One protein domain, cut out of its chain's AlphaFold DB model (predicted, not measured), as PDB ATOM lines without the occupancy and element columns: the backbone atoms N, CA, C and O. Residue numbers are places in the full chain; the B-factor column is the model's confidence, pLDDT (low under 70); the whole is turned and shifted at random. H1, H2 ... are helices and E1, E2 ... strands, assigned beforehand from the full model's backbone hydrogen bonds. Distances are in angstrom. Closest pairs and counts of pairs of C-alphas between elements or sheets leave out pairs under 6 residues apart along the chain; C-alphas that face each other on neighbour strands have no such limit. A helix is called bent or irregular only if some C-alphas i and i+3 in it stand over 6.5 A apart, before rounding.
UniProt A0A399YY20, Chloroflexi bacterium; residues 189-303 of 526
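This is residues 189 to 303 of the 526 residues of a protein of Chloroflexi bacterium (UniProt A0A399YY20). The model is a flat, open loop: a curled five-stranded sheet, E6 E5 E1 E8 E7, folded back on itself makes one long side, the small three-stranded sheet E2 E3 E4 sits at one end, and the lone helix H1 lies toward the other. Residues 239 to 252, which include H1, stick out free. The 115 printed residues include one named helix and eight named strands, in the order E1 E2 E3 E4 H1 E5 E6 E7 E8, mostly strand; the larger sheet is mixed, the smaller antiparallel. The whole is loose, with a radius of gyration of the C-alphas of 17.1 A and spans of 48 by 36 by 18 A.

E1, residues 189 to 201, is parallel to E5, residues 254 to 264, with N 192 and O 257 2.9 A apart, and antiparallel to E8, residues 289 to 295, with N 200 and O 291 2.8 A apart. E2, residues 212 to 214, E3, residues 221 to 224, and E4, residues 230 to 232, form a meander, each strand the antiparallel neighbour of the one before; N 213 and O 223 are 3.0 A apart, N 222 and O 231 2.8 A. H1, residues 242 to 251, is on neither sheet, and every O i to N i+4 pair in it is within hydrogen-bond range. E5 forms a hairpin with E6, residues 271 to 275, with N 261 and O 274 2.8 A apart; E7, residues 278 to 282, forms one with E8, with N 290 and O 281 2.9 A apart. In this folded sheet, one sheet bent back into two leaves, E6 E5 face E8 E7, with E1 as the hinge.

E1 begins at C-alpha 189 (44.454, -39.950, -41.700), spans 31.1 A and bends by 75 degrees at residue 193. E5 spans 25.8 A and bends by 76 degrees at residue 259. H1 spans 14.3 A; E8 spans 17.1 A and ends at C-alpha 295 (36.007, -46.123, -28.709).

The two C-alphas farthest apart, those of Asp 217 and Pro 253, are 48.0 A apart. The printed part has no cut, and no link between named elements is long. The mean pLDDT of the printed part is 85.4, and residues 236 to 237 are under 70.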
ATOM      1  N   VAL A 189      45.199 -40.657 -42.751       85.75
ATOM      2  CA  VAL A 189      44.454 -39.950 -41.700       85.75
ATOM      3  C   VAL A 189      43.005 -39.798 -42.142       85.75
ATOM      4  O   VAL A 189      42.729 -39.162 -43.160       85.75
ATOM      5  N   ALA A 190      42.077 -40.356 -41.367       87.31
ATOM      6  CA  ALA A 190      40.645 -40.261 -41.629       87.31
ATOM      7  C   ALA A 190      39.931 -39.552 -40.478       87.31
ATOM      8  O   ALA A 190      40.198 -39.818 -39.307       87.31
ATOM      9  N   GLN A 191      39.001 -38.661 -40.811       88.00
ATOM     10  CA  GLN A 191      38.197 -37.948 -39.826       88.00
ATOM     11  C   GLN A 191      36.831 -38.611 -39.661       88.00
ATOM     12  O   GLN A 191      36.218 -39.052 -40.635       88.00
ATOM     13  N   VAL A 192      36.349 -38.656 -38.422       89.12
ATOM     14  CA  VAL A 192      35.014 -39.131 -38.074       89.12
ATOM     15  C   VAL A 192      34.370 -38.175 -37.075       89.12
ATOM     16  O   VAL A 192      34.955 -37.829 -36.048       89.12
ATOM     17  N   ASP A 193      33.150 -37.739 -37.388       88.56
ATOM     18  CA  ASP A 193      32.450 -36.727 -36.594       88.56
ATOM     19  C   ASP A 193      32.074 -37.261 -35.209       88.56
ATOM     20  O   ASP A 193      32.320 -36.624 -34.190       88.56
ATOM     21  N   SER A 194      31.500 -38.464 -35.153       88.19
ATOM     22  CA  SER A 194      31.124 -39.083 -33.886       88.19
ATOM     23  C   SER A 194      31.387 -40.578 -33.885       88.19
ATOM     24  O   SER A 194      31.151 -41.270 -34.876       88.19
ATOM     25  N   VAL A 195      31.879 -41.073 -32.753       90.88
ATOM     26  CA  VAL A 195      32.097 -42.503 -32.516       90.88
ATOM     27  C   VAL A 195      31.463 -42.913 -31.203       90.88
ATOM     28  O   VAL A 195      31.474 -42.164 -30.224       90.88
ATOM     29  N   GLU A 196      30.924 -44.124 -31.165       90.25
ATOM     30  CA  GLU A 196      30.458 -44.706 -29.916       90.25
ATOM     31  C   GLU A 196      31.656 -45.023 -29.011       90.25
ATOM     32  O   GLU A 196      32.691 -45.533 -29.460       90.25
ATOM     33  N   ALA A 197      31.519 -44.703 -27.729       88.88
ATOM     34  CA  ALA A 197      32.537 -44.893 -26.717       88.88
ATOM     35  C   ALA A 197      32.014 -45.773 -25.584       88.88
ATOM     36  O   ALA A 197      30.961 -45.529 -24.989       88.88
ATOM     37  N   LYS A 198      32.811 -46.782 -25.233       88.19
ATOM     38  CA  LYS A 198      32.604 -47.582 -24.031       88.19
ATOM     39  C   LYS A 198      33.149 -46.816 -22.841       88.19
ATOM     40  O   LYS A 198      34.282 -46.330 -22.863       88.19
ATOM     41  N   ALA A 199      32.348 -46.753 -21.789       86.12
ATOM     42  CA  ALA A 199      32.727 -46.103 -20.553       86.12
ATOM     43  C   ALA A 199      32.625 -47.055 -19.373       86.12
ATOM     44  O   ALA A 199      31.817 -47.982 -19.374       86.12
ATOM     45  N   GLN A 200      33.397 -46.776 -18.333       85.69
ATOM     46  CA  GLN A 200      33.289 -47.422 -17.036       85.69
ATOM     47  C   GLN A 200      32.963 -46.370 -15.977       85.69
ATOM     48  O   GLN A 200      33.605 -45.324 -15.893       85.69
ATOM     49  N   ALA A 201      31.949 -46.643 -15.155       81.69
ATOM     50  CA  ALA A 201      31.635 -45.793 -14.017       81.69
ATOM     51  C   ALA A 201      32.618 -46.093 -12.880       81.69
ATOM     52  O   ALA A 201      32.628 -47.204 -12.350       81.69
ATOM     53  N   ALA A 202      33.410 -45.102 -12.482       83.44
ATOM     54  CA  ALA A 202      34.363 -45.247 -11.391       83.44
ATOM     55  C   ALA A 202      33.614 -45.307 -10.046       83.44
ATOM     56  O   ALA A 202      33.124 -44.296  -9.533       83.44
ATOM     57  N   ARG A 203      33.445 -46.517  -9.498       84.38
ATOM     58  CA  ARG A 203      32.616 -46.794  -8.312       84.38
ATOM     59  C   ARG A 203      33.321 -47.743  -7.356       84.38
ATOM     60  O   ARG A 203      34.137 -48.564  -7.752       84.38
ATOM     61  N   CYS A 204      32.969 -47.661  -6.076       87.19
ATOM     62  CA  CYS A 204      33.473 -48.598  -5.081       87.19
ATOM     63  C   CYS A 204      33.004 -50.032  -5.399       87.19
ATOM     64  O   CYS A 204      31.791 -50.250  -5.458       87.19
ATOM     65  N   PRO A 205      33.907 -51.025  -5.490       86.75
ATOM     66  CA  PRO A 205      33.535 -52.410  -5.789       86.75
ATOM     67  C   PRO A 205      32.712 -53.060  -4.668       86.75
ATOM     68  O   PRO A 205      31.999 -54.028  -4.903       86.75
ATOM     69  N   ARG A 206      32.780 -52.523  -3.441       90.44
ATOM     70  CA  ARG A 206      32.056 -53.058  -2.280       90.44
ATOM     71  C   ARG A 206      30.634 -52.518  -2.134       90.44
ATOM     72  O   ARG A 206      29.751 -53.263  -1.734       90.44
ATOM     73  N   CYS A 207      30.415 -51.222  -2.370       90.31
ATOM     74  CA  CYS A 207      29.121 -50.577  -2.097       90.31
ATOM     75  C   CYS A 207      28.542 -49.762  -3.261       90.31
ATOM     76  O   CYS A 207      27.487 -49.155  -3.103       90.31
ATOM     77  N   GLY A 208      29.227 -49.678  -4.404       85.50
ATOM     78  CA  GLY A 208      28.762 -48.947  -5.588       85.50
ATOM     79  C   GLY A 208      28.785 -47.417  -5.477       85.50
ATOM     80  O   GLY A 208      28.414 -46.731  -6.436       85.50
ATOM     81  N   ALA A 209      29.222 -46.859  -4.341       83.94
ATOM     82  CA  ALA A 209      29.301 -45.416  -4.143       83.94
ATOM     83  C   ALA A 209      30.374 -44.775  -5.049       83.94
ATOM     84  O   ALA A 209      31.457 -45.348  -5.199       83.94
ATOM     85  N   PRO A 210      30.124 -43.573  -5.603       77.94
ATOM     86  CA  PRO A 210      31.057 -42.895  -6.511       77.94
ATOM     87  C   PRO A 210      32.210 -42.172  -5.787       77.94
ATOM     88  O   PRO A 210      33.146 -41.697  -6.421       77.94
ATOM     89  N   LYS A 211      32.160 -42.055  -4.452       83.19
ATOM     90  CA  LYS A 211      33.120 -41.263  -3.667       83.19
ATOM     91  C   LYS A 211      34.358 -42.084  -3.285       83.19
ATOM     92  O   LYS A 211      34.399 -42.669  -2.199       83.19
ATOM     93  N   LEU A 212      35.350 -42.122  -4.175       85.50
ATOM     94  CA  LEU A 212      36.667 -42.741  -3.962       85.50
ATOM     95  C   LEU A 212      37.754 -41.661  -3.875       85.50
ATOM     96  O   LEU A 212      38.059 -41.018  -4.874       85.50
ATOM     97  N   THR A 213      38.302 -41.410  -2.684       83.12
ATOM     98  CA  THR A 213      39.393 -40.438  -2.440       83.12
ATOM     99  C   THR A 213      40.722 -41.158  -2.279       83.12
ATOM    100  O   THR A 213      40.742 -42.265  -1.747       83.12
ATOM    101  N   HIS A 214      41.835 -40.507  -2.611       83.06
ATOM    102  CA  HIS A 214      43.150 -40.951  -2.140       83.06
ATOM    103  C   HIS A 214      43.220 -40.908  -0.610       83.06
ATOM    104  O   HIS A 214      42.683 -39.994   0.018       83.06
ATOM    105  N   ASP A 215      43.825 -41.931  -0.013       81.19
ATOM    106  CA  ASP A 215      44.110 -41.996   1.418       81.19
ATOM    107  C   ASP A 215      45.314 -41.077   1.715       81.19
ATOM    108  O   ASP A 215      46.404 -41.333   1.194       81.19
ATOM    109  N   PRO A 216      45.143 -40.003   2.510       73.06
ATOM    110  CA  PRO A 216      46.219 -39.051   2.787       73.06
ATOM    111  C   PRO A 216      47.383 -39.683   3.561       73.06
ATOM    112  O   PRO A 216      48.520 -39.244   3.409       73.06
ATOM    113  N   ASP A 217      47.119 -40.732   4.346       79.38
ATOM    114  CA  ASP A 217      48.126 -41.387   5.183       79.38
ATOM    115  C   ASP A 217      48.855 -42.517   4.436       79.38
ATOM    116  O   ASP A 217      49.929 -42.962   4.846       79.38
ATOM    117  N   ARG A 218      48.272 -43.020   3.336       79.31
ATOM    118  CA  ARG A 218      48.789 -44.172   2.579       79.31
ATOM    119  C   ARG A 218      48.792 -43.908   1.069       79.31
ATOM    120  O   ARG A 218      47.828 -44.250   0.381       79.31
ATOM    121  N   PRO A 219      49.914 -43.407   0.520       72.75
ATOM    122  CA  PRO A 219      50.073 -43.200  -0.916       72.75
ATOM    123  C   PRO A 219      49.850 -44.493  -1.707       72.75
ATOM    124  O   PRO A 219      50.510 -45.510  -1.453       72.75
ATOM    125  N   GLY A 220      48.939 -44.439  -2.679       77.25
ATOM    126  CA  GLY A 220      48.541 -45.585  -3.502       77.25
ATOM    127  C   GLY A 220      47.334 -46.363  -2.991       77.25
ATOM    128  O   GLY A 220      46.970 -47.366  -3.597       77.25
ATOM    129  N   VAL A 221      46.692 -45.914  -1.911       86.69
ATOM    130  CA  VAL A 221      45.437 -46.493  -1.426       86.69
ATOM    131  C   VAL A 221      44.293 -45.524  -1.697       86.69
ATOM    132  O   VAL A 221      44.349 -44.360  -1.314       86.69
ATOM    133  N   LEU A 222      43.226 -46.007  -2.329       87.50
ATOM    134  CA  LEU A 222      41.958 -45.288  -2.424       87.50
ATOM    135  C   LEU A 222      41.057 -45.705  -1.267       87.50
ATOM    136  O   LEU A 222      40.929 -46.893  -0.975       87.50
ATOM    137  N   ARG A 223      40.378 -44.751  -0.637       90.00
ATOM    138  CA  ARG A 223      39.387 -44.970   0.417       90.00
ATOM    139  C   ARG A 223      38.005 -44.543  -0.062       90.00
ATOM    140  O   ARG A 223      37.802 -43.435  -0.555       90.00
ATOM    141  N   CYS A 224      37.022 -45.415   0.127       90.44
ATOM    142  CA  CYS A 224      35.624 -45.085  -0.112       90.44
ATOM    143  C   CYS A 224      35.079 -44.212   1.024       90.44
ATOM    144  O   CYS A 224      35.024 -44.650   2.174       90.44
ATOM    145  N   GLY A 225      34.599 -43.014   0.691       87.31
ATOM    146  CA  GLY A 225      34.004 -42.091   1.661       87.31
ATOM    147  C   GLY A 225      32.661 -42.554   2.239       87.31
ATOM    148  O   GLY A 225      32.221 -41.999   3.238       87.31
ATOM    149  N   SER A 226      32.008 -43.550   1.629       90.38
ATOM    150  CA  SER A 226      30.701 -44.059   2.073       90.38
ATOM    151  C   SER A 226      30.804 -45.295   2.969       90.38
ATOM    152  O   SER A 226      30.181 -45.327   4.021       90.38
ATOM    153  N   CYS A 227      31.571 -46.319   2.571       92.88
ATOM    154  CA  CYS A 227      31.674 -47.579   3.330       92.88
ATOM    155  C   CYS A 227      33.046 -47.819   3.980       92.88
ATOM    156  O   CYS A 227      33.241 -48.837   4.642       92.88
ATOM    157  N   GLY A 228      34.023 -46.936   3.749       90.50
ATOM    158  CA  GLY A 228      35.379 -47.066   4.284       90.50
ATOM    159  C   GLY A 228      36.244 -48.141   3.621       90.50
ATOM    160  O   GLY A 228      37.380 -48.321   4.045       90.50
ATOM    161  N   HIS A 229      35.749 -48.851   2.598       91.88
ATOM    162  CA  HIS A 229      36.541 -49.840   1.863       91.88
ATOM    163  C   HIS A 229      37.779 -49.203   1.229       91.88
ATOM    164  O   HIS A 229      37.708 -48.088   0.709       91.88
ATOM    165  N   THR A 230      38.893 -49.929   1.264       91.38
ATOM    166  CA  THR A 230      40.183 -49.475   0.752       91.38
ATOM    167  C   THR A 230      40.610 -50.316  -0.437       91.38
ATOM    168  O   THR A 230      40.574 -51.542  -0.356       91.38
ATOM    169  N   ILE A 231      41.057 -49.662  -1.500       88.06
ATOM    170  CA  ILE A 231      41.566 -50.290  -2.717       88.06
ATOM    171  C   ILE A 231      43.051 -49.958  -2.787       88.06
ATOM    172  O   ILE A 231      43.413 -48.785  -2.853       88.06
ATOM    173  N   ALA A 232      43.909 -50.972  -2.723       85.94
ATOM    174  CA  ALA A 232      45.336 -50.786  -2.942       85.94
ATOM    175  C   ALA A 232      45.608 -50.773  -4.445       85.94
ATOM    176  O   ALA A 232      45.146 -51.658  -5.165       85.94
ATOM    177  N   ASN A 233      46.361 -49.784  -4.905       81.06
ATOM    178  CA  ASN A 233      46.806 -49.699  -6.280       81.06
ATOM    179  C   ASN A 233      48.303 -50.006  -6.380       81.06
ATOM    180  O   ASN A 233      49.067 -49.792  -5.433       81.06
ATOM    181  N   ARG A 234      48.724 -50.527  -7.531       79.94
ATOM    182  CA  ARG A 234      50.135 -50.800  -7.791       79.94
ATOM    183  C   ARG A 234      50.884 -49.487  -7.975       79.94
ATOM    184  O   ARG A 234      50.392 -48.558  -8.618       79.94
ATOM    185  N   ARG A 235      52.081 -49.433  -7.397       71.81
ATOM    186  CA  ARG A 235      53.081 -48.431  -7.757       71.81
ATOM    187  C   ARG A 235      53.699 -48.887  -9.075       71.81
ATOM    188  O   ARG A 235      53.953 -50.079  -9.225       71.81
ATOM    189  N   ASP A 236      53.855 -47.940  -9.992       68.19
ATOM    190  CA  ASP A 236      54.339 -48.113 -11.366       68.19
ATOM    191  C   ASP A 236      53.341 -48.710 -12.377       68.19
ATOM    192  O   ASP A 236      52.691 -49.734 -12.156       68.19
ATOM    193  N   GLY A 237      53.224 -48.023 -13.518       64.88
ATOM    194  CA  GLY A 237      52.462 -48.440 -14.698       64.88
ATOM    195  C   GLY A 237      53.370 -48.927 -15.826       64.88
ATOM    196  O   GLY A 237      54.595 -48.951 -15.688       64.88
ATOM    197  N   ALA A 238      52.766 -49.330 -16.946       75.25
ATOM    198  CA  ALA A 238      53.506 -49.812 -18.108       75.25
ATOM    199  C   ALA A 238      54.393 -48.706 -18.712       75.25
ATOM    200  O   ALA A 238      54.062 -47.522 -18.664       75.25
ATOM    201  N   ALA A 239      55.533 -49.107 -19.273       82.88
ATOM    202  CA  ALA A 239      56.380 -48.249 -20.089       82.88
ATOM    203  C   ALA A 239      56.478 -48.854 -21.490       82.88
ATOM    204  O   ALA A 239      56.641 -50.066 -21.649       82.88
ATOM    205  N   HIS A 240      56.390 -48.000 -22.499       87.50
ATOM    206  CA  HIS A 240      56.400 -48.373 -23.905       87.50
ATOM    207  C   HIS A 240      57.784 -48.154 -24.492       87.50
ATOM    208  O   HIS A 240      58.436 -47.142 -24.234       87.50
ATOM    209  N   ASN A 241      58.237 -49.096 -25.315       88.00
ATOM    210  CA  ASN A 241      59.432 -48.904 -26.125       88.00
ATOM    211  C   ASN A 241      59.069 -48.071 -27.365       88.00
ATOM    212  O   ASN A 241      58.181 -48.461 -28.126       88.00
ATOM    213  N   MET A 242      59.775 -46.958 -27.586       87.69
ATOM    214  CA  MET A 242      59.524 -46.048 -28.710       87.69
ATOM    215  C   MET A 242      59.523 -46.756 -30.070       87.69
ATOM    216  O   MET A 242      58.593 -46.583 -30.852       87.69
ATOM    217  N   ALA A 243      60.536 -47.578 -30.355       85.94
ATOM    218  CA  ALA A 243      60.641 -48.259 -31.645       85.94
ATOM    219  C   ALA A 243      59.482 -49.248 -31.850       85.94
ATOM    220  O   ALA A 243      58.912 -49.318 -32.938       85.94
ATOM    221  N   ARG A 244      59.077 -49.953 -30.786       87.69
ATOM    222  CA  ARG A 244      57.960 -50.911 -30.818       87.69
ATOM    223  C   ARG A 244      56.635 -50.190 -31.079       87.69
ATOM    224  O   ARG A 244      55.856 -50.613 -31.928       87.69
ATOM    225  N   ALA A 245      56.415 -49.059 -30.406       89.06
ATOM    226  CA  ALA A 245      55.227 -48.229 -30.592       89.06
ATOM    227  C   ALA A 245      55.148 -47.623 -32.006       89.06
ATOM    228  O   ALA A 245      54.079 -47.633 -32.614       89.06
ATOM    229  N   MET A 246      56.273 -47.161 -32.561       87.75
ATOM    230  CA  MET A 246      56.345 -46.639 -33.932       87.75
ATOM    231  C   MET A 246      55.998 -47.698 -34.977       87.75
ATOM    232  O   MET A 246      55.211 -47.426 -35.881       87.75
ATOM    233  N   LEU A 247      56.542 -48.914 -34.842       87.75
ATOM    234  CA  LEU A 247      56.213 -50.024 -35.742       87.75
ATOM    235  C   LEU A 247      54.722 -50.357 -35.683       87.75
ATOM    236  O   LEU A 247      54.083 -50.479 -36.725       87.75
ATOM    237  N   LYS A 248      54.148 -50.424 -34.476       86.94
ATOM    238  CA  LYS A 248      52.714 -50.666 -34.291       86.94
ATOM    239  C   LYS A 248      51.851 -49.582 -34.932       86.94
ATOM    240  O   LYS A 248      50.844 -49.903 -35.549       86.94
ATOM    241  N   LYS A 249      52.242 -48.312 -34.808       85.94
ATOM    242  CA  LYS A 249      51.533 -47.188 -35.436       85.94
ATOM    243  C   LYS A 249      51.600 -47.257 -36.963       85.94
ATOM    244  O   LYS A 249      50.585 -47.073 -37.616       85.94
ATOM    245  N   ARG A 250      52.772 -47.555 -37.532       85.00
ATOM    246  CA  ARG A 250      52.966 -47.684 -38.990       85.00
ATOM    247  C   ARG A 250      52.263 -48.898 -39.596       85.00
ATOM    248  O   ARG A 250      51.902 -48.855 -40.761       85.00
ATOM    249  N   ALA A 251      52.068 -49.958 -38.814       84.81
ATOM    250  CA  ALA A 251      51.295 -51.123 -39.237       84.81
ATOM    251  C   ALA A 251      49.794 -50.830 -39.374       84.81
ATOM    252  O   ALA A 251      49.077 -51.572 -40.038       84.81
ATOM    253  N   GLN A 252      49.297 -49.758 -38.748       82.06
ATOM    254  CA  GLN A 252      47.896 -49.386 -38.886       82.06
ATOM    255  C   GLN A 252      47.651 -48.821 -40.288       82.06
ATOM    256  O   GLN A 252      48.422 -47.985 -40.749       82.06
ATOM    257  N   PRO A 253      46.561 -49.212 -40.969       79.88
ATOM    258  CA  PRO A 253      46.234 -48.641 -42.271       79.88
ATOM    259  C   PRO A 253      45.714 -47.203 -42.144       79.88
ATOM    260  O   PRO A 253      45.949 -46.380 -43.024       79.88
ATOM    261  N   VAL A 254      44.999 -46.905 -41.054       84.44
ATOM    262  CA  VAL A 254      44.312 -45.628 -40.840       84.44
ATOM    263  C   VAL A 254      44.480 -45.167 -39.396       84.44
ATOM    264  O   VAL A 254      44.253 -45.942 -38.466       84.44
ATOM    265  N   VAL A 255      44.802 -43.888 -39.217       84.62
ATOM    266  CA  VAL A 255      44.729 -43.166 -37.943       84.62
ATOM    267  C   VAL A 255      43.474 -42.298 -37.941       84.62
ATOM    268  O   VAL A 255      43.292 -41.429 -38.797       84.62
ATOM    269  N   TRP A 256      42.599 -42.538 -36.967       85.31
ATOM    270  CA  TRP A 256      41.311 -41.859 -36.854       85.31
ATOM    271  C   TRP A 256      41.404 -40.575 -36.034       85.31
ATOM    272  O   TRP A 256      41.852 -40.586 -34.888       85.31
ATOM    273  N   VAL A 257      40.898 -39.480 -36.598       86.44
ATOM    274  CA  VAL A 257      40.664 -38.212 -35.902       86.44
ATOM    275  C   VAL A 257      39.185 -38.132 -35.549       86.44
ATOM    276  O   VAL A 257      38.333 -37.983 -36.422       86.44
ATOM    277  N   VAL A 258      38.893 -38.259 -34.260       87.75
ATOM    278  CA  VAL A 258      37.535 -38.211 -33.706       87.75
ATOM    279  C   VAL A 258      37.223 -36.785 -33.262       87.75
ATOM    280  O   VAL A 258      38.055 -36.182 -32.586       87.75
ATOM    281  N   ASP A 259      36.038 -36.260 -33.587       87.12
ATOM    282  CA  ASP A 259      35.565 -34.962 -33.064       87.12
ATOM    283  C   ASP A 259      34.737 -35.127 -31.777       87.12
ATOM    284  O   ASP A 259      34.967 -34.444 -30.772       87.12
ATOM    285  N   GLN A 260      33.816 -36.095 -31.759       90.12
ATOM    286  CA  GLN A 260      32.931 -36.343 -30.622       90.12
ATOM    287  C   GLN A 260      32.808 -37.826 -30.270       90.12
ATOM    288  O   GLN A 260      32.891 -38.717 -31.116       90.12
ATOM    289  N   ARG A 261      32.564 -38.099 -28.988       90.94
ATOM    290  CA  ARG A 261      32.315 -39.447 -28.470       90.94
ATOM    291  C   ARG A 261      30.923 -39.537 -27.872       90.94
ATOM    292  O   ARG A 261      30.592 -38.786 -26.959       90.94
ATOM    293  N   VAL A 262      30.117 -40.466 -28.371       90.50
ATOM    294  CA  VAL A 262      28.796 -40.772 -27.812       90.50
ATOM    295  C   VAL A 262      28.973 -41.825 -26.728       90.50
ATOM    296  O   VAL A 262      29.502 -42.905 -26.974       90.50
ATOM    297  N   LEU A 263      28.568 -41.486 -25.512       88.56
ATOM    298  CA  LEU A 263      28.745 -42.281 -24.308       88.56
ATOM    299  C   LEU A 263      27.386 -42.668 -23.730       88.56
ATOM    300  O   LEU A 263      26.536 -41.813 -23.478       88.56
ATOM    301  N   HIS A 264      27.240 -43.951 -23.408       87.38
ATOM    302  CA  HIS A 264      26.153 -44.457 -22.579       87.38
ATOM    303  C   HIS A 264      26.618 -44.568 -21.123       87.38
ATOM    304  O   HIS A 264      27.627 -45.201 -20.810       87.38
ATOM    305  N   CYS A 265      25.893 -43.941 -20.196       84.56
ATOM    306  CA  CYS A 265      26.225 -44.013 -18.779       84.56
ATOM    307  C   CYS A 265      25.777 -45.347 -18.173       84.56
ATOM    308  O   CYS A 265      24.587 -45.562 -17.944       84.56
ATOM    309  N   ASN A 266      26.730 -46.183 -17.758       79.31
ATOM    310  CA  ASN A 266      26.446 -47.465 -17.093       79.31
ATOM    311  C   ASN A 266      25.751 -47.327 -15.723       79.31
ATOM    312  O   ASN A 266      25.339 -48.324 -15.139       79.31
ATOM    313  N   GLY A 267      25.668 -46.115 -15.165       77.94
ATOM    314  CA  GLY A 267      25.018 -45.864 -13.878       77.94
ATOM    315  C   GLY A 267      23.512 -45.607 -13.971       77.94
ATOM    316  O   GLY A 267      22.776 -46.025 -13.083       77.94
ATOM    317  N   CYS A 268      23.054 -44.885 -14.997       84.94
ATOM    318  CA  CYS A 268      21.652 -44.456 -15.123       84.94
ATOM    319  C   CYS A 268      21.056 -44.616 -16.526       84.94
ATOM    320  O   CYS A 268      19.889 -44.289 -16.715       84.94
ATOM    321  N   GLY A 269      21.834 -45.081 -17.505       84.50
ATOM    322  CA  GLY A 269      21.392 -45.269 -18.886       84.50
ATOM    323  C   GLY A 269      21.337 -43.993 -19.731       84.50
ATOM    324  O   GLY A 269      20.962 -44.069 -20.894       84.50
ATOM    325  N   ALA A 270      21.708 -42.828 -19.184       87.56
ATOM    326  CA  ALA A 270      21.726 -41.585 -19.950       87.56
ATOM    327  C   ALA A 270      22.767 -41.638 -21.079       87.56
ATOM    328  O   ALA A 270      23.922 -41.996 -20.838       87.56
ATOM    329  N   GLU A 271      22.361 -41.229 -22.277       89.25
ATOM    330  CA  GLU A 271      23.234 -41.050 -23.436       89.25
ATOM    331  C   GLU A 271      23.703 -39.594 -23.517       89.25
ATOM    332  O   GLU A 271      22.922 -38.667 -23.278       89.25
ATOM    333  N   ARG A 272      24.994 -39.384 -23.790       87.38
ATOM    334  CA  ARG A 272      25.605 -38.052 -23.873       87.38
ATOM    335  C   ARG A 272      26.713 -38.012 -24.910       87.38
ATOM    336  O   ARG A 272      27.438 -38.983 -25.084       87.38
ATOM    337  N   THR A 273      26.901 -36.843 -25.504       88.44
ATOM    338  CA  THR A 273      28.026 -36.566 -26.395       88.44
ATOM    339  C   THR A 273      29.109 -35.806 -25.642       88.44
ATOM    340  O   THR A 273      28.822 -34.787 -25.010       88.44
ATOM    341  N   LEU A 274      30.340 -36.305 -25.709       86.12
ATOM    342  CA  LEU A 274      31.535 -35.707 -25.124       86.12
ATOM    343  C   LEU A 274      32.468 -35.187 -26.223       86.12
ATOM    344  O   LEU A 274      32.573 -35.829 -27.273       86.12
ATOM    345  N   PRO A 275      33.181 -34.071 -25.994       88.31
ATOM    346  CA  PRO A 275      34.274 -33.653 -26.866       88.31
ATOM    347  C   PRO A 275      35.367 -34.724 -26.953       88.31
ATOM    348  O   PRO A 275      35.618 -35.447 -25.985       88.31
ATOM    349  N   ALA A 276      36.073 -34.796 -28.082       85.81
ATOM    350  CA  ALA A 276      37.138 -35.779 -28.278       85.81
ATOM    351  C   ALA A 276      38.314 -35.667 -27.297       85.81
ATOM    352  O   ALA A 276      39.073 -36.622 -27.141       85.81
ATOM    353  N   GLN A 277      38.476 -34.527 -26.637       88.00
ATOM    354  CA  GLN A 277      39.547 -34.304 -25.674       88.00
ATOM    355  C   GLN A 277      39.160 -34.750 -24.260       88.00
ATOM    356  O   GLN A 277      40.014 -34.781 -23.391       88.00
ATOM    357  N   GLN A 278      37.918 -35.159 -23.991       88.06
ATOM    358  CA  GLN A 278      37.492 -35.483 -22.629       88.06
ATOM    359  C   GLN A 278      37.576 -36.989 -22.335       88.06
ATOM    360  O   GLN A 278      36.861 -37.786 -22.939       88.06
ATOM    361  N   LEU A 279      38.419 -37.390 -21.370       87.56
ATOM    362  CA  LEU A 279      38.573 -38.790 -20.938       87.56
ATOM    363  C   LEU A 279      37.536 -39.171 -19.879       87.56
ATOM    364  O   LEU A 279      37.057 -40.306 -19.854       87.56
ATOM    365  N   SER A 280      37.216 -38.245 -18.971       87.50
ATOM    366  CA  SER A 280      36.256 -38.497 -17.897       87.50
ATOM    367  C   SER A 280      35.347 -37.306 -17.611       87.50
ATOM    368  O   SER A 280      35.780 -36.154 -17.571       87.50
ATOM    369  N   GLU A 281      34.071 -37.593 -17.339       84.00
ATOM    370  CA  GLU A 281      33.083 -36.576 -16.966       84.00
ATOM    371  C   GLU A 281      32.083 -37.118 -15.933       84.00
ATOM    372  O   GLU A 281      31.724 -38.301 -15.920       84.00
ATOM    373  N   SER A 282      31.624 -36.236 -15.043       86.62
ATOM    374  CA  SER A 282      30.533 -36.529 -14.116       86.62
ATOM    375  C   SER A 282      29.189 -36.541 -14.845       86.62
ATOM    376  O   SER A 282      28.861 -35.614 -15.584       86.62
ATOM    377  N   CYS A 283      28.383 -37.578 -14.624       86.12
ATOM    378  CA  CYS A 283      27.020 -37.622 -15.139       86.12
ATOM    379  C   CYS A 283      26.116 -36.639 -14.367       86.12
ATOM    380  O   CYS A 283      25.986 -36.792 -13.150       86.12
ATOM    381  N   PRO A 284      25.402 -35.712 -15.033       86.56
ATOM    382  CA  PRO A 284      24.517 -34.758 -14.360       86.56
ATOM    383  C   PRO A 284      23.291 -35.420 -13.716       86.56
ATOM    384  O   PRO A 284      22.667 -34.826 -12.845       86.56
ATOM    385  N   PHE A 285      22.942 -36.646 -14.123       85.69
ATOM    386  CA  PHE A 285      21.758 -37.347 -13.623       85.69
ATOM    387  C   PHE A 285      22.040 -38.183 -12.372       85.69
ATOM    388  O   PHE A 285      21.282 -38.125 -11.410       85.69
ATOM    389  N   CYS A 286      23.117 -38.976 -12.370       81.94
ATOM    390  CA  CYS A 286      23.423 -39.894 -11.264       81.94
ATOM    391  C   CYS A 286      24.702 -39.552 -10.495       81.94
ATOM    392  O   CYS A 286      25.041 -40.247  -9.536       81.94
ATOM    393  N   GLY A 287      25.435 -38.522 -10.922       78.75
ATOM    394  CA  GLY A 287      26.642 -38.035 -10.260       78.75
ATOM    395  C   GLY A 287      27.851 -38.970 -10.326       78.75
ATOM    396  O   GLY A 287      28.887 -38.641  -9.756       78.75
ATOM    397  N   SER A 288      27.766 -40.136 -10.982       78.06
ATOM    398  CA  SER A 288      28.955 -40.968 -11.187       78.06
ATOM    399  C   SER A 288      29.822 -40.422 -12.305       78.06
ATOM    400  O   SER A 288      29.309 -40.053 -13.364       78.06
ATOM    401  N   ARG A 289      31.136 -40.458 -12.088       86.00
ATOM    402  CA  ARG A 289      32.117 -40.155 -13.120       86.00
ATOM    403  C   ARG A 289      32.277 -41.349 -14.048       86.00
ATOM    404  O   ARG A 289      32.570 -42.456 -13.594       86.00
ATOM    405  N   ASN A 290      32.038 -41.119 -15.332       87.06
ATOM    406  CA  ASN A 290      32.258 -42.108 -16.376       87.06
ATOM    407  C   ASN A 290      33.611 -41.825 -17.017       87.06
ATOM    408  O   ASN A 290      33.910 -40.678 -17.345       87.06
ATOM    409  N   VAL A 291      34.412 -42.871 -17.158       89.00
ATOM    410  CA  VAL A 291      35.744 -42.836 -17.758       89.00
ATOM    411  C   VAL A 291      35.679 -43.605 -19.067       89.00
ATOM    412  O   VAL A 291      35.231 -44.752 -19.069       89.00
ATOM    413  N   ILE A 292      36.092 -42.989 -20.172       88.69
ATOM    414  CA  ILE A 292      36.124 -43.644 -21.481       88.69
ATOM    415  C   ILE A 292      37.246 -44.682 -21.480       88.69
ATOM    416  O   ILE A 292      38.413 -44.346 -21.290       88.69
ATOM    417  N   THR A 293      36.899 -45.948 -21.706       87.19
ATOM    418  CA  THR A 293      37.861 -47.062 -21.739       87.19
ATOM    419  C   THR A 293      38.279 -47.418 -23.162       87.19
ATOM    420  O   THR A 293      39.399 -47.872 -23.383       87.19
ATOM    421  N   GLN A 294      37.385 -47.230 -24.133       86.81
ATOM    422  CA  GLN A 294      37.617 -47.558 -25.538       86.81
ATOM    423  C   GLN A 294      36.616 -46.798 -26.418       86.81
ATOM    424  O   GLN A 294      35.509 -46.504 -25.967       86.81
ATOM    425  N   ASP A 295      36.960 -46.543 -27.678       86.88
ATOM    426  CA  ASP A 295      36.007 -46.123 -28.709       86.88
ATOM    427  C   ASP A 295      35.929 -47.127 -29.868       86.88
ATOM    428  O   ASP A 295      36.777 -48.012 -30.008       86.88
ATOM    429  N   ALA A 296      34.873 -47.017 -30.676       82.69
ATOM    430  CA  ALA A 296      34.566 -47.958 -31.754       82.69
ATOM    431  C   ALA A 296      35.661 -48.061 -32.834       82.69
ATOM    432  O   ALA A 296      35.737 -49.072 -33.529       82.69
ATOM    433  N   VAL A 297      36.505 -47.033 -32.966       82.94
ATOM    434  CA  VAL A 297      37.563 -46.941 -33.986       82.94
ATOM    435  C   VAL A 297      38.967 -47.189 -33.425       82.94
ATOM    436  O   VAL A 297      39.940 -47.148 -34.172       82.94
ATOM    437  N   GLY A 298      39.093 -47.452 -32.120       81.06
ATOM    438  CA  GLY A 298      40.374 -47.711 -31.462       81.06
ATOM    439  C   GLY A 298      41.332 -46.515 -31.451       81.06
ATOM    440  O   GLY A 298      42.541 -46.719 -31.408       81.06
ATOM    441  N   SER A 299      40.821 -45.280 -31.494       84.12
ATOM    442  CA  SER A 299      41.651 -44.062 -31.571       84.12
ATOM    443  C   SER A 299      42.266 -43.639 -30.231       84.12
ATOM    444  O   SER A 299      43.178 -42.815 -30.194       84.12
ATOM    445  N   LEU A 300      41.767 -44.189 -29.122       85.50
ATOM    446  CA  LEU A 300      42.156 -43.812 -27.765       85.50
ATOM    447  C   LEU A 300      43.122 -44.827 -27.141       85.50
ATOM    448  O   LEU A 300      42.762 -45.987 -26.936       85.50
ATOM    449  N   SER A 301      44.294 -44.351 -26.715       86.81
ATOM    450  CA  SER A 301      45.167 -45.083 -25.788       86.81
ATOM    451  C   SER A 301      44.865 -44.700 -24.340       86.81
ATOM    452  O   SER A 301      44.703 -43.521 -24.021       86.81
ATOM    453  N   GLN A 302      44.789 -45.693 -23.451       91.06
ATOM    454  CA  GLN A 302      44.601 -45.444 -22.020       91.06
ATOM    455  C   GLN A 302      45.892 -44.906 -21.383       91.06
ATOM    456  O   GLN A 302      46.982 -45.289 -21.815       91.06
ATOM    457  N   PRO A 303      45.797 -44.056 -20.346       94.00
ATOM    458  CA  PRO A 303      46.955 -43.670 -19.552       94.00
ATOM    459  C   PRO A 303      47.627 -44.879 -18.898       94.00
ATOM    460  O   PRO A 303      46.961 -45.838 -18.510       94.00
TER     461      PRO A 303